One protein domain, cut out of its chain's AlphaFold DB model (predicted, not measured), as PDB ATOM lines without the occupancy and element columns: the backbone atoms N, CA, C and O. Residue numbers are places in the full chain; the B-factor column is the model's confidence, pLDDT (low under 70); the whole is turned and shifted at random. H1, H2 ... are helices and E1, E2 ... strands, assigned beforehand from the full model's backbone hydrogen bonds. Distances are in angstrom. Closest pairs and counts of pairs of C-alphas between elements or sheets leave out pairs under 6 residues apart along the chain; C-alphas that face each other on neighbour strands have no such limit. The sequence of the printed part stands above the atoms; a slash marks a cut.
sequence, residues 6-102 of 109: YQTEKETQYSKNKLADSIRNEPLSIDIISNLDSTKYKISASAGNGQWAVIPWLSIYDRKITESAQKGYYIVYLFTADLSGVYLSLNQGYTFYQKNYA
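This is residues 6 to 102 of the 109 residues of the protein "DUF3578 domain-containing protein" of Companilactobacillus paralimentarius (UniProt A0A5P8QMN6). One twisted sheet of four antiparallel strands makes the body, with H2 packed along its E1 edge, while H4 lies off the sheet past the end of E4. The short helices H1 and H3 come before and after H2 along the chain and only graze the sheet. The printed part has 97 residues with four named helices and four named strands, in the order H1 H2 H3 E1 E2 E3 E4 H4, and the class is mixed, helices and strands. The sheet's order is E1 - E2 - E3 - E4, a meander, each strand the antiparallel neighbour of the one before. The whole is compact, with a radius of gyration of the C-alphas of 14.3 A and spans of 39 by 36 by 25 A.

H1, residues 6 to 9, begins at C-alpha 6, (168.256, 208.871, 153.441). H2, residues 18 to 25, is 10.3 A long from first to last C-alpha, and H3 is residues 31 to 34. E1, residues 41 to 48, is 21.5 A long. E2, residues 52 to 62, is the longest strand at 26.3 A, begins at C-alpha 52, (175.760, 203.176, 152.579), and bends by 77 degrees at residue 55. E3, residues 73 to 79, is 18.8 A long, and E4, residues 86 to 92, is 18.2 A long. H4, residues 94 to 101, is 10.3 A long and ends at C-alpha 101, (187.512, 189.755, 127.131).

E1 and E2 form a hairpin, their directions at 174 degrees, with N 44 and O 59 at 3.0 A. E2 and E3 form a hairpin at 145 degrees, with N 77 and O 58 at 2.8 A. E3 and E4 form a hairpin at 155 degrees, with N 76 and O 89 at 2.9 A. E1 and E4 are the edge strands and are apart. H2 is on the sheet at a height over the sheet of 7.2 A. It is only just over E1, with 3 of its 8 C-alphas falling on that strand, and it runs along the strands, at 1 degree to E1 on the local plane. The closest C-alphas of H2 and E1, those of Arg 24 and Ala 45, are 5.2 A apart. H2 and E2 are near each other, with 8 pairs of C-alphas within 10 A. H1 and H2 are close but not clearly touching; their closest C-alphas, those of Glu 9 and Leu 19, are 7.3 A apart. H1 only grazes the sheet with residues 6 to 9, and H3 only grazes it with residues 33 to 34. H4 is not on the sheet and is apart from H1, H2 and H3. In H2 and H4 every O i to N i+4 pair is within hydrogen-bond range; H1 and H3 are too short for such a pair.

The C-alphas of Thr 8 and Tyr 101, the two farthest apart, are 41.4 A apart. The printed part has no cut. No link is long; those from H2 to H3, E1 to E2 and E4 to H4 are tight. The mean pLDDT of the printed part is 90.0, and residues 28 to 32 are under 70.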
ATOM      1  N   TYR A   6     167.012 209.517 153.864       89.25
ATOM      2  CA  TYR A   6     168.256 208.871 153.441       89.25
ATOM      3  C   TYR A   6     169.504 209.677 153.834       89.25
ATOM      4  O   TYR A   6     170.491 209.086 154.256       89.25
ATOM      5  N   GLN A   7     169.452 211.017 153.786       88.81
ATOM      6  CA  GLN A   7     170.571 211.868 154.225       88.81
ATOM      7  C   GLN A   7     170.902 211.727 155.710       88.81
ATOM      8  O   GLN A   7     172.053 211.894 156.091       88.81
ATOM      9  N   THR A   8     169.905 211.436 156.540       90.75
ATOM     10  CA  THR A   8     170.093 211.257 157.982       90.75
ATOM     11  C   THR A   8     170.492 209.819 158.296       90.75
ATOM     12  O   THR A   8     171.439 209.579 159.034       90.75
ATOM     13  N   GLU A   9     169.803 208.848 157.698       91.38
ATOM     14  CA  GLU A   9     170.022 207.421 157.943       91.38
ATOM     15  C   GLU A   9     171.400 206.957 157.455       91.38
ATOM     16  O   GLU A   9     172.003 206.092 158.094       91.38
ATOM     17  N   LYS A  10     171.941 207.562 156.385       90.81
ATOM     18  CA  LYS A  10     173.267 207.211 155.849       90.81
ATOM     19  C   LYS A  10     174.433 207.483 156.801       90.81
ATOM     20  O   LYS A  10     175.492 206.886 156.641       90.81
ATOM     21  N   GLU A  11     174.229 208.358 157.784       91.81
ATOM     22  CA  GLU A  11     175.206 208.656 158.838       91.81
ATOM     23  C   GLU A  11     175.148 207.629 159.984       91.81
ATOM     24  O   GLU A  11     175.991 207.619 160.878       91.81
ATOM     25  N   THR A  12     174.146 206.743 159.973       92.56
ATOM     26  CA  THR A  12     173.971 205.679 160.966       92.56
ATOM     27  C   THR A  12     174.534 204.348 160.471       92.56
ATOM     28  O   THR A  12     174.903 204.175 159.305       92.56
ATOM     29  N   GLN A  13     174.573 203.353 161.361       93.56
ATOM     30  CA  GLN A  13     174.995 202.008 160.996       93.56
ATOM     31  C   GLN A  13     174.122 201.432 159.871       93.56
ATOM     32  O   GLN A  13     172.905 201.344 159.984       93.56
ATOM     33  N   TYR A  14     174.781 200.966 158.811       92.50
ATOM     34  CA  TYR A  14     174.121 200.354 157.659       92.50
ATOM     35  C   TYR A  14     173.421 199.025 157.991       92.50
ATOM     36  O   TYR A  14     172.330 198.728 157.508       92.50
ATOM     37  N   SER A  15     174.076 198.183 158.796       90.94
ATOM     38  CA  SER A  15     173.582 196.842 159.120       90.94
ATOM     39  C   SER A  15     172.255 196.905 159.873       90.94
ATOM     40  O   SER A  15     172.161 197.591 160.889       90.94
ATOM     41  N   LYS A  16     171.252 196.149 159.399       88.94
ATOM     42  CA  LYS A  16     169.886 196.103 159.956       88.94
ATOM     43  C   LYS A  16     169.161 197.458 159.941       88.94
ATOM     44  O   LYS A  16     168.219 197.660 160.710       88.94
ATOM     45  N   ASN A  17     169.600 198.394 159.098       93.00
ATOM     46  CA  ASN A  17     168.920 199.670 158.943       93.00
ATOM     47  C   ASN A  17     167.602 199.483 158.175       93.00
ATOM     48  O   ASN A  17     167.586 199.004 157.041       93.00
ATOM     49  N   LYS A  18     166.493 199.915 158.785       90.94
ATOM     50  CA  LYS A  18     165.142 199.722 158.238       90.94
ATOM     51  C   LYS A  18     164.938 200.412 156.891       90.94
ATOM     52  O   LYS A  18     164.248 199.865 156.035       90.94
ATOM     53  N   LEU A  19     165.529 201.592 156.692       90.06
ATOM     54  CA  LEU A  19     165.418 202.312 155.427       90.06
ATOM     55  C   LEU A  19     166.191 201.586 154.323       90.06
ATOM     56  O   LEU A  19     165.649 201.370 153.240       90.06
ATOM     57  N   ALA A  20     167.431 201.171 154.600       90.62
ATOM     58  CA  ALA A  20     168.231 200.409 153.639       90.62
ATOM     59  C   ALA A  20     167.541 199.091 153.237       90.62
ATOM     60  O   ALA A  20     167.579 198.705 152.065       90.62
ATOM     61  N   ASP A  21     166.877 198.429 154.189       90.12
ATOM     62  CA  ASP A  21     166.111 197.207 153.944       90.12
ATOM     63  C   ASP A  21     164.821 197.465 153.154       90.12
ATOM     64  O   ASP A  21     164.543 196.733 152.203       90.12
ATOM     65  N   SER A  22     164.065 198.520 153.471       89.06
ATOM     66  CA  SER A  22     162.858 198.897 152.716       89.06
ATOM     67  C   SER A  22     163.192 199.260 151.266       89.06
ATOM     68  O   SER A  22     162.555 198.749 150.348       89.06
ATOM     69  N   ILE A  23     164.264 200.029 151.027       89.25
ATOM     70  CA  ILE A  23     164.733 200.349 149.667       89.25
ATOM     71  C   ILE A  23     165.010 199.071 148.868       89.25
ATOM     72  O   ILE A  23     164.659 198.990 147.693       89.25
ATOM     73  N   ARG A  24     165.633 198.062 149.485       88.56
ATOM     74  CA  ARG A  24     165.979 196.807 148.807       88.56
ATOM     75  C   ARG A  24     164.762 195.926 148.528       88.56
ATOM     76  O   ARG A  24     164.691 195.326 147.457       88.56
ATOM     77  N   ASN A  25     163.861 195.806 149.498       85.50
ATOM     78  CA  ASN A  25     162.819 194.779 149.498       85.50
ATOM     79  C   ASN A  25     161.460 195.287 149.003       85.50
ATOM     80  O   ASN A  25     160.667 194.499 148.498       85.50
ATOM     81  N   GLU A  26     161.202 196.593 149.086       81.81
ATOM     82  CA  GLU A  26     159.920 197.209 148.725       81.81
ATOM     83  C   GLU A  26     160.029 198.319 147.650       81.81
ATOM     84  O   GLU A  26     159.306 199.319 147.714       81.81
ATOM     85  N   PRO A  27     160.865 198.171 146.596       73.62
ATOM     86  CA  PRO A  27     161.028 199.213 145.577       73.62
ATOM     87  C   PRO A  27     159.789 199.405 144.680       73.62
ATOM     88  O   PRO A  27     159.742 200.341 143.886       73.62
ATOM     89  N   LEU A  28     158.799 198.510 144.776       62.47
ATOM     90  CA  LEU A  28     157.617 198.438 143.908       62.47
ATOM     91  C   LEU A  28     156.489 199.404 144.301       62.47
ATOM     92  O   LEU A  28     155.490 199.485 143.597       62.47
ATOM     93  N   SER A  29     156.637 200.144 145.399       65.25
ATOM     94  CA  SER A  29     155.635 201.098 145.902       65.25
ATOM     95  C   SER A  29     155.534 202.400 145.080       65.25
ATOM     96  O   SER A  29     154.858 203.342 145.483       65.25
ATOM     97  N   ILE A  30     156.198 202.464 143.921       66.69
ATOM     98  CA  ILE A  30     156.114 203.556 142.945       66.69
ATOM     99  C   ILE A  30     155.162 203.116 141.826       66.69
ATOM    100  O   ILE A  30     155.412 202.099 141.185       66.69
ATOM    101  N   ASP A  31     154.114 203.892 141.541       65.56
ATOM    102  CA  ASP A  31     153.027 203.513 140.614       65.56
ATOM    103  C   ASP A  31     153.491 203.110 139.204       65.56
ATOM    104  O   ASP A  31     152.914 202.239 138.558       65.56
ATOM    105  N   ILE A  32     154.570 203.713 138.702       65.69
ATOM    106  CA  ILE A  32     155.147 203.349 137.398       65.69
ATOM    107  C   ILE A  32     155.731 201.928 137.432       65.69
ATOM    108  O   ILE A  32     155.691 201.199 136.445       65.69
ATOM    109  N   ILE A  33     156.277 201.535 138.578       74.19
ATOM    110  CA  ILE A  33     156.982 200.274 138.784       74.19
ATOM    111  C   ILE A  33     155.994 199.140 139.067       74.19
ATOM    112  O   ILE A  33     156.187 198.032 138.567       74.19
ATOM    113  N   SER A  34     154.927 199.409 139.820       72.75
ATOM    114  CA  SER A  34     153.896 198.415 140.147       72.75
ATOM    115  C   SER A  34     153.132 197.905 138.916       72.75
ATOM    116  O   SER A  34     152.629 196.786 138.936       72.75
ATOM    117  N   ASN A  35     153.102 198.684 137.830       82.38
ATOM    118  CA  ASN A  35     152.457 198.316 136.566       82.38
ATOM    119  C   ASN A  35     153.347 197.495 135.611       82.38
ATOM    120  O   ASN A  35     152.886 197.083 134.544       82.38
ATOM    121  N   LEU A  36     154.619 197.258 135.947       87.56
ATOM    122  CA  LEU A  36     155.508 196.458 135.105       87.56
ATOM    123  C   LEU A  36     155.230 194.959 135.273       87.56
ATOM    124  O   LEU A  36     155.133 194.440 136.383       87.56
ATOM    125  N   ASP A  37     155.177 194.244 134.147       91.88
ATOM    126  CA  ASP A  37     155.054 192.785 134.114       91.88
ATOM    127  C   ASP A  37     156.281 192.134 134.772       91.88
ATOM    128  O   ASP A  37     157.364 192.066 134.181       91.88
ATOM    129  N   SER A  38     156.108 191.637 135.997       90.06
ATOM    130  CA  SER A  38     157.178 191.061 136.821       90.06
ATOM    131  C   SER A  38     157.778 189.768 136.248       90.06
ATOM    132  O   SER A  38     158.888 189.366 136.635       90.06
ATOM    133  N   THR A  39     157.085 189.130 135.297       93.50
ATOM    134  CA  THR A  39     157.587 187.961 134.558       93.50
ATOM    135  C   THR A  39     158.571 188.357 133.462       93.50
ATOM    136  O   THR A  39     159.441 187.564 133.105       93.50
ATOM    137  N   LYS A  40     158.479 189.591 132.955       95.69
ATOM    138  CA  LYS A  40     159.387 190.146 131.939       95.69
ATOM    139  C   LYS A  40     160.465 191.013 132.553       95.69
ATOM    140  O   LYS A  40     161.614 190.952 132.124       95.69
ATOM    141  N   TYR A  41     160.111 191.787 133.571       94.38
ATOM    142  CA  TYR A  41     161.001 192.752 134.186       94.38
ATOM    143  C   TYR A  41     161.308 192.387 135.631       94.38
ATOM    144  O   TYR A  41     160.445 191.986 136.409       94.38
ATOM    145  N   LYS A  42     162.570 192.555 136.005       93.00
ATOM    146  CA  LYS A  42     163.030 192.485 137.386       93.00
ATOM    147  C   LYS A  42     163.418 193.884 137.828       93.00
ATOM    148  O   LYS A  42     164.294 194.497 137.225       93.00
ATOM    149  N   ILE A  43     162.817 194.353 138.911       92.38
ATOM    150  CA  ILE A  43     163.236 195.585 139.573       92.38
ATOM    151  C   ILE A  43     164.174 195.237 140.721       92.38
ATOM    152  O   ILE A  43     163.992 194.239 141.416       92.38
ATOM    153  N   SER A  44     165.205 196.051 140.904       92.31
ATOM    154  CA  SER A  44     166.111 195.949 142.040       92.31
ATOM    155  C   SER A  44     166.545 197.346 142.436       92.31
ATOM    156  O   SER A  44     166.882 198.139 141.566       92.31
ATOM    157  N   ALA A  45     166.597 197.638 143.726       92.31
ATOM    158  CA  ALA A  45     167.113 198.902 144.228       92.31
ATOM    159  C   ALA A  45     168.118 198.654 145.347       92.31
ATOM    160  O   ALA A  45     168.171 197.567 145.932       92.31
ATOM    161  N   SER A  46     168.962 199.644 145.607       92.38
ATOM    162  CA  SER A  46     169.988 199.531 146.630       92.38
ATOM    163  C   SER A  46     170.368 200.880 147.214       92.38
ATOM    164  O   SER A  46     170.607 201.851 146.498       92.38
ATOM    165  N   ALA A  47     170.504 200.877 148.536       93.69
ATOM    166  CA  ALA A  47     171.142 201.915 149.333       93.69
ATOM    167  C   ALA A  47     172.615 201.584 149.641       93.69
ATOM    168  O   ALA A  47     173.200 202.175 150.539       93.69
ATOM    169  N   GLY A  48     173.194 200.583 148.968       92.25
ATOM    170  CA  GLY A  48     174.542 200.071 149.221       92.25
ATOM    171  C   GLY A  48     174.576 198.576 149.544       92.25
ATOM    172  O   GLY A  48     173.569 197.871 149.467       92.25
ATOM    173  N   ASN A  49     175.762 198.062 149.861       89.25
ATOM    174  CA  ASN A  49     175.960 196.666 150.248       89.25
ATOM    175  C   ASN A  49     177.062 196.586 151.309       89.25
ATOM    176  O   ASN A  49     178.238 196.748 150.994       89.25
ATOM    177  N   GLY A  50     176.674 196.405 152.570       90.19
ATOM    178  CA  GLY A  50     177.573 196.435 153.730       90.19
ATOM    179  C   GLY A  50     177.901 197.843 154.241       90.19
ATOM    180  O   GLY A  50     178.127 198.007 155.436       90.19
ATOM    181  N   GLN A  51     177.872 198.849 153.367       94.06
ATOM    182  CA  GLN A  51     178.002 200.276 153.672       94.06
ATOM    183  C   GLN A  51     176.973 201.065 152.859       94.06
ATOM    184  O   GLN A  51     176.522 200.582 151.814       94.06
ATOM    185  N   TRP A  52     176.637 202.272 153.316       94.81
ATOM    186  CA  TRP A  52     175.760 203.176 152.579       94.81
ATOM    187  C   TRP A  52     176.385 203.591 151.250       94.81
ATOM    188  O   TRP A  52     177.559 203.953 151.168       94.81
ATOM    189  N   ALA A  53     175.587 203.552 150.191       93.62
ATOM    190  CA  ALA A  53     175.964 204.124 148.916       93.62
ATOM    191  C   ALA A  53     175.878 205.649 149.004       93.62
ATOM    192  O   ALA A  53     174.889 206.202 149.483       93.62
ATOM    193  N   VAL A  54     176.882 206.335 148.459       92.25
ATOM    194  CA  VAL A  54     176.802 207.788 148.236       92.25
ATOM    195  C   VAL A  54     175.647 208.112 147.285       92.25
ATOM    196  O   VAL A  54     174.951 209.102 147.468       92.25
ATOM    197  N   ILE A  55     175.428 207.243 146.295       92.69
ATOM    198  CA  ILE A  55     174.372 207.353 145.291       92.69
ATOM    199  C   ILE A  55     173.490 206.101 145.386       92.69
ATOM    200  O   ILE A  55     173.904 205.034 144.911       92.69
ATOM    201  N   PRO A  56     172.303 206.180 146.013       93.44
ATOM    202  CA  PRO A  56     171.332 205.101 145.930       93.44
ATOM    203  C   PRO A  56     170.801 204.981 144.500       93.44
ATOM    204  O   PRO A  56     170.850 205.927 143.709       93.44
ATOM    205  N   TRP A  57     170.282 203.805 144.157       93.69
ATOM    206  CA  TRP A  57     169.833 203.527 142.796       93.69
ATOM    207  C   TRP A  57     168.673 202.540 142.733       93.69
ATOM    208  O   TRP A  57     168.454 201.752 143.656       93.69
ATOM    209  N   LEU A  58     167.967 202.565 141.604       93.12
ATOM    210  CA  LEU A  58     166.933 201.603 141.229       93.12
ATOM    211  C   LEU A  58     167.106 201.202 139.766       93.12
ATOM    212  O   LEU A  58     167.068 202.047 138.881       93.12
ATOM    213  N   SER A  59     167.255 199.912 139.503       93.94
ATOM    214  CA  SER A  59     167.412 199.348 138.166       93.94
ATOM    215  C   SER A  59     166.196 198.534 137.755       93.94
ATOM    216  O   SER A  59     165.599 197.824 138.570       93.94
ATOM    217  N   ILE A  60     165.886 198.589 136.464       94.25
ATOM    218  CA  ILE A  60     164.879 197.766 135.801       94.25
ATOM    219  C   ILE A  60     165.606 196.914 134.764       94.25
ATOM    220  O   ILE A  60     166.242 197.428 133.839       94.25
ATOM    221  N   TYR A  61     165.517 195.601 134.932       95.81
ATOM    222  CA  TYR A  61     166.138 194.620 134.057       95.81
ATOM    223  C   TYR A  61     165.071 193.910 133.231       95.81
ATOM    224  O   TYR A  61     164.131 193.366 133.803       95.81
ATOM    225  N   ASP A  62     165.233 193.861 131.911       96.94
ATOM    226  CA  ASP A  62     164.519 192.884 131.085       96.94
ATOM    227  C   ASP A  62     165.186 191.519 131.273       96.94
ATOM    228  O   ASP A  62     166.351 191.334 130.903       96.94
ATOM    229  N   ARG A  63     164.441 190.560 131.825       96.38
ATOM    230  CA  ARG A  63     164.931 189.219 132.162       96.38
ATOM    231  C   ARG A  63     165.433 188.438 130.950       96.38
ATOM    232  O   ARG A  63     166.269 187.552 131.119       96.38
ATOM    233  N   LYS A  64     164.985 188.764 129.730       97.44
ATOM    234  CA  LYS A  64     165.519 188.162 128.494       97.44
ATOM    235  C   LYS A  64     166.956 188.594 128.209       97.44
ATOM    236  O   LYS A  64     167.683 187.867 127.539       97.44
ATOM    237  N   ILE A  65     167.359 189.764 128.698       96.75
ATOM    238  CA  ILE A  65     168.685 190.349 128.474       96.75
ATOM    239  C   ILE A  65     169.578 190.124 129.696       96.75
ATOM    240  O   ILE A  65     170.704 189.635 129.578       96.75
ATOM    241  N   THR A  66     169.103 190.492 130.887       96.81
ATOM    242  CA  THR A  66     169.858 190.361 132.131       96.81
ATOM    243  C   THR A  66     168.943 190.363 133.352       96.81
ATOM    244  O   THR A  66     167.804 190.806 133.313       96.81
ATOM    245  N   GLU A  67     169.466 189.901 134.482       95.25
ATOM    246  CA  GLU A  67     168.801 190.008 135.786       95.25
ATOM    247  C   GLU A  67     169.699 190.677 136.836       95.25
ATOM    248  O   GLU A  67     169.410 190.627 138.041       95.25
ATOM    249  N   SER A  68     170.827 191.254 136.403       94.44
ATOM    250  CA  SER A  68     171.789 191.926 137.272       94.44
ATOM    251  C   SER A  68     172.575 193.013 136.543       94.44
ATOM    252  O   SER A  68     172.759 192.981 135.327       94.44
ATOM    253  N   ALA A  69     173.136 193.934 137.324       93.56
ATOM    254  CA  ALA A  69     173.995 195.004 136.829       93.56
ATOM    255  C   ALA A  69     175.345 194.526 136.248       93.56
ATOM    256  O   ALA A  69     176.092 195.333 135.701       93.56
ATOM    257  N   GLN A  70     175.695 193.242 136.388       94.38
ATOM    258  CA  GLN A  70     177.031 192.722 136.062       94.38
ATOM    259  C   GLN A  70     177.178 192.246 134.612       94.38
ATOM    260  O   GLN A  70     178.303 192.025 134.168       94.38
ATOM    261  N   LYS A  71     176.073 192.071 133.879       94.25
ATOM    262  CA  LYS A  71     176.067 191.620 132.479       94.25
ATOM    263  C   LYS A  71     174.913 192.250 131.695       94.25
ATOM    264  O   LYS A  71     173.940 192.699 132.298       94.25
ATOM    265  N   GLY A  72     175.005 192.226 130.367       94.94
ATOM    266  CA  GLY A  72     173.972 192.772 129.480       94.94
ATOM    267  C   GLY A  72     173.839 194.292 129.600       94.94
ATOM    268  O   GLY A  72     174.787 194.965 130.001       94.94
ATOM    269  N   TYR A  73     172.670 194.826 129.261       96.56
ATOM    270  CA  TYR A  73     172.325 196.240 129.412       96.56
ATOM    271  C   TYR A  73     170.974 196.391 130.112       96.56
ATOM    272  O   TYR A  73     170.166 195.461 130.116       96.56
ATOM    273  N   TYR A  74     170.759 197.528 130.764       96.75
ATOM    274  CA  TYR A  74     169.614 197.746 131.644       96.75
ATOM    275  C   TYR A  74     169.364 199.227 131.905       96.75
ATOM    276  O   TYR A  74     170.267 200.052 131.775       96.75
ATOM    277  N   ILE A  75     168.140 199.556 132.306       95.56
ATOM    278  CA  ILE A  75     167.767 200.914 132.699       95.56
ATOM    279  C   ILE A  75     168.036 201.085 134.193       95.56
ATOM    280  O   ILE A  75     167.740 200.186 134.985       95.56
ATOM    281  N   VAL A  76     168.576 202.235 134.592       94.19
ATOM    282  CA  VAL A  76     168.775 202.590 135.999       94.19
ATOM    283  C   VAL A  76     168.419 204.049 136.266       94.19
ATOM    284  O   VAL A  76     168.732 204.946 135.487       94.19
ATOM    285  N   TYR A  77     167.765 204.261 137.401       92.62
ATOM    286  CA  TYR A  77     167.608 205.538 138.069       92.62
ATOM    287  C   TYR A  77     168.744 205.695 139.079       92.62
ATOM    288  O   TYR A  77     168.839 204.928 140.041       92.62
ATOM    289  N   LEU A  78     169.612 206.676 138.848       93.50
ATOM    290  CA  LEU A  78     170.709 207.049 139.738       93.50
ATOM    291  C   LEU A  78     170.349 208.366 140.417       93.50
ATOM    292  O   LEU A  78     170.227 209.394 139.751       93.50
ATOM    293  N   PHE A  79     170.165 208.344 141.731       92.12
ATOM    294  CA  PHE A  79     169.870 209.563 142.479       92.12
ATOM    295  C   PHE A  79     171.131 210.413 142.649       92.12
ATOM    296  O   PHE A  79     172.252 209.902 142.662       92.12
ATOM    297  N   THR A  80     170.981 211.725 142.785       92.69
ATOM    298  CA  THR A  80     172.106 212.574 143.190       92.69
ATOM    299  C   THR A  80     172.473 212.296 144.651       92.69
ATOM    300  O   THR A  80     171.640 211.860 145.443       92.69
ATOM    301  N   ALA A  81     173.727 212.550 145.036       90.50
ATOM    302  CA  ALA A  81     174.196 212.292 146.402       90.50
ATOM    303  C   ALA A  81     173.453 213.121 147.467       90.50
ATOM    304  O   ALA A  81     173.356 212.705 148.622       90.50
ATOM    305  N   ASP A  82     172.928 214.283 147.078       89.50
ATOM    306  CA  ASP A  82     172.085 215.172 147.882       89.50
ATOM    307  C   ASP A  82     170.577 214.859 147.750       89.50
ATOM    308  O   ASP A  82     169.777 215.404 148.503       89.50
ATOM    309  N   LEU A  83     170.196 213.938 146.854       88.62
ATOM    310  CA  LEU A  83     168.820 213.546 146.515       88.62
ATOM    311  C   LEU A  83     167.956 214.668 145.918       88.62
ATOM    312  O   LEU A  83     166.734 214.528 145.856       88.62
ATOM    313  N   SER A  84     168.567 215.765 145.459       90.75
ATOM    314  CA  SER A  84     167.863 216.863 144.784       90.75
ATOM    315  C   SER A  84     167.373 216.497 143.379       90.75
ATOM    316  O   SER A  84     166.499 217.174 142.837       90.75
ATOM    317  N   GLY A  85     167.892 215.414 142.791       90.50
ATOM    318  CA  GLY A  85     167.504 214.955 141.465       90.50
ATOM    319  C   GLY A  85     167.768 213.473 141.210       90.50
ATOM    320  O   GLY A  85     168.277 212.730 142.053       90.50
ATOM    321  N   VAL A  86     167.407 213.040 140.001       91.81
ATOM    322  CA  VAL A  86     167.605 211.671 139.521       91.81
ATOM    323  C   VAL A  86     167.983 211.675 138.043       91.81
ATOM    324  O   VAL A  86     167.408 212.413 137.243       91.81
ATOM    325  N   TYR A  87     168.941 210.828 137.680       94.12
ATOM    326  CA  TYR A  87     169.309 210.541 136.301       94.12
ATOM    327  C   TYR A  87     168.677 209.228 135.861       94.12
ATOM    328  O   TYR A  87     168.773 208.229 136.573       94.12
ATOM    329  N   LEU A  88     168.088 209.220 134.669       94.50
ATOM    330  CA  LEU A  88     167.684 208.003 133.977       94.50
ATOM    331  C   LEU A  88     168.751 207.655 132.939       94.50
ATOM    332  O   LEU A  88     169.005 208.452 132.034       94.50
ATOM    333  N   SER A  89     169.368 206.481 133.052       95.00
ATOM    334  CA  SER A  89     170.401 206.044 132.111       95.00
ATOM    335  C   SER A  89     170.215 204.603 131.648       95.00
ATOM    336  O   SER A  89     169.659 203.755 132.349       95.00
ATOM    337  N   LEU A  90     170.716 204.329 130.441       96.75
ATOM    338  CA  LEU A  90     170.945 202.981 129.940       96.75
ATOM    339  C   LEU A  90     172.380 202.580 130.294       96.75
ATOM    340  O   LEU A  90     173.336 203.136 129.755       96.75
ATOM    341  N   ASN A  91     172.528 201.612 131.190       95.56
ATOM    342  CA  ASN A  91     173.820 201.118 131.643       95.56
ATOM    343  C   ASN A  91     174.130 199.743 131.055       95.56
ATOM    344  O   ASN A  91     173.244 198.996 130.641       95.56
ATOM    345  N   GLN A  92     175.417 199.399 131.064       94.19
ATOM    346  CA  GLN A  92     175.934 198.119 130.593       94.19
ATOM    347  C   GLN A  92     176.761 197.427 131.675       94.19
ATOM    348  O   GLN A  92     177.547 198.053 132.390       94.19
ATOM    349  N   GLY A  93     176.593 196.115 131.793       92.06
ATOM    350  CA  GLY A  93     177.309 195.278 132.743       92.06
ATOM    351  C   GLY A  93     178.748 195.034 132.316       92.06
ATOM    352  O   GLY A  93     179.068 194.004 131.724       92.06
ATOM    353  N   TYR A  94     179.623 195.983 132.637       89.06
ATOM    354  CA  TYR A  94     181.039 195.927 132.276       89.06
ATOM    355  C   TYR A  94     181.796 194.772 132.953       89.06
ATOM    356  O   TYR A  94     182.744 194.240 132.383       89.06
ATOM    357  N   THR A  95     181.354 194.322 134.133       90.31
ATOM    358  CA  THR A  95     181.994 193.222 134.874       90.31
ATOM    359  C   THR A  95     182.098 191.940 134.046       90.31
ATOM    360  O   THR A  95     183.132 191.273 134.075       90.31
ATOM    361  N   PHE A  96     181.056 191.592 133.286       90.00
ATOM    362  CA  PHE A  96     181.089 190.445 132.381       90.00
ATOM    363  C   PHE A  96     182.140 190.623 131.283       90.00
ATOM    364  O   PHE A  96     182.927 189.708 131.043       90.00
ATOM    365  N   TYR A  97     182.197 191.799 130.657       86.06
ATOM    366  CA  TYR A  97     183.187 192.081 129.618       86.06
ATOM    367  C   TYR A  97     184.613 191.991 130.152       86.06
ATOM    368  O   TYR A  97     185.457 191.330 129.549       86.06
ATOM    369  N   GLN A  98     184.864 192.583 131.318       87.88
ATOM    370  CA  GLN A  98     186.172 192.556 131.957       87.88
ATOM    371  C   GLN A  98     186.639 191.124 132.244       87.88
ATOM    372  O   GLN A  98     187.794 190.800 132.003       87.88
ATOM    373  N   LYS A  99     185.750 190.248 132.724       88.50
ATOM    374  CA  LYS A  99     186.109 188.857 133.045       88.50
ATOM    375  C   LYS A  99     186.380 187.984 131.819       88.50
ATOM    376  O   LYS A  99     187.170 187.057 131.925       88.50
ATOM    377  N   ASN A 100     185.709 188.242 130.695       88.62
ATOM    378  CA  ASN A 100     185.738 187.340 129.537       88.62
ATOM    379  C   ASN A 100     186.613 187.839 128.381       88.62
ATOM    380  O   ASN A 100     187.027 187.037 127.551       88.62
ATOM    381  N   TYR A 101     186.877 189.147 128.304       85.12
ATOM    382  CA  TYR A 101     187.512 189.755 127.131       85.12
ATOM    383  C   TYR A 101     188.606 190.773 127.459       85.12
ATOM    384  O   TYR A 101     189.282 191.236 126.536       85.12
ATOM    385  N   ALA A 102     188.811 191.146 128.729       81.56
ATOM    386  CA  ALA A 102     189.964 191.977 129.059       81.56
ATOM    387  C   ALA A 102     191.243 191.178 128.789       81.56
ATOM    388  O   ALA A 102     191.407 190.060 129.274       81.56
TER     389      ALA A 102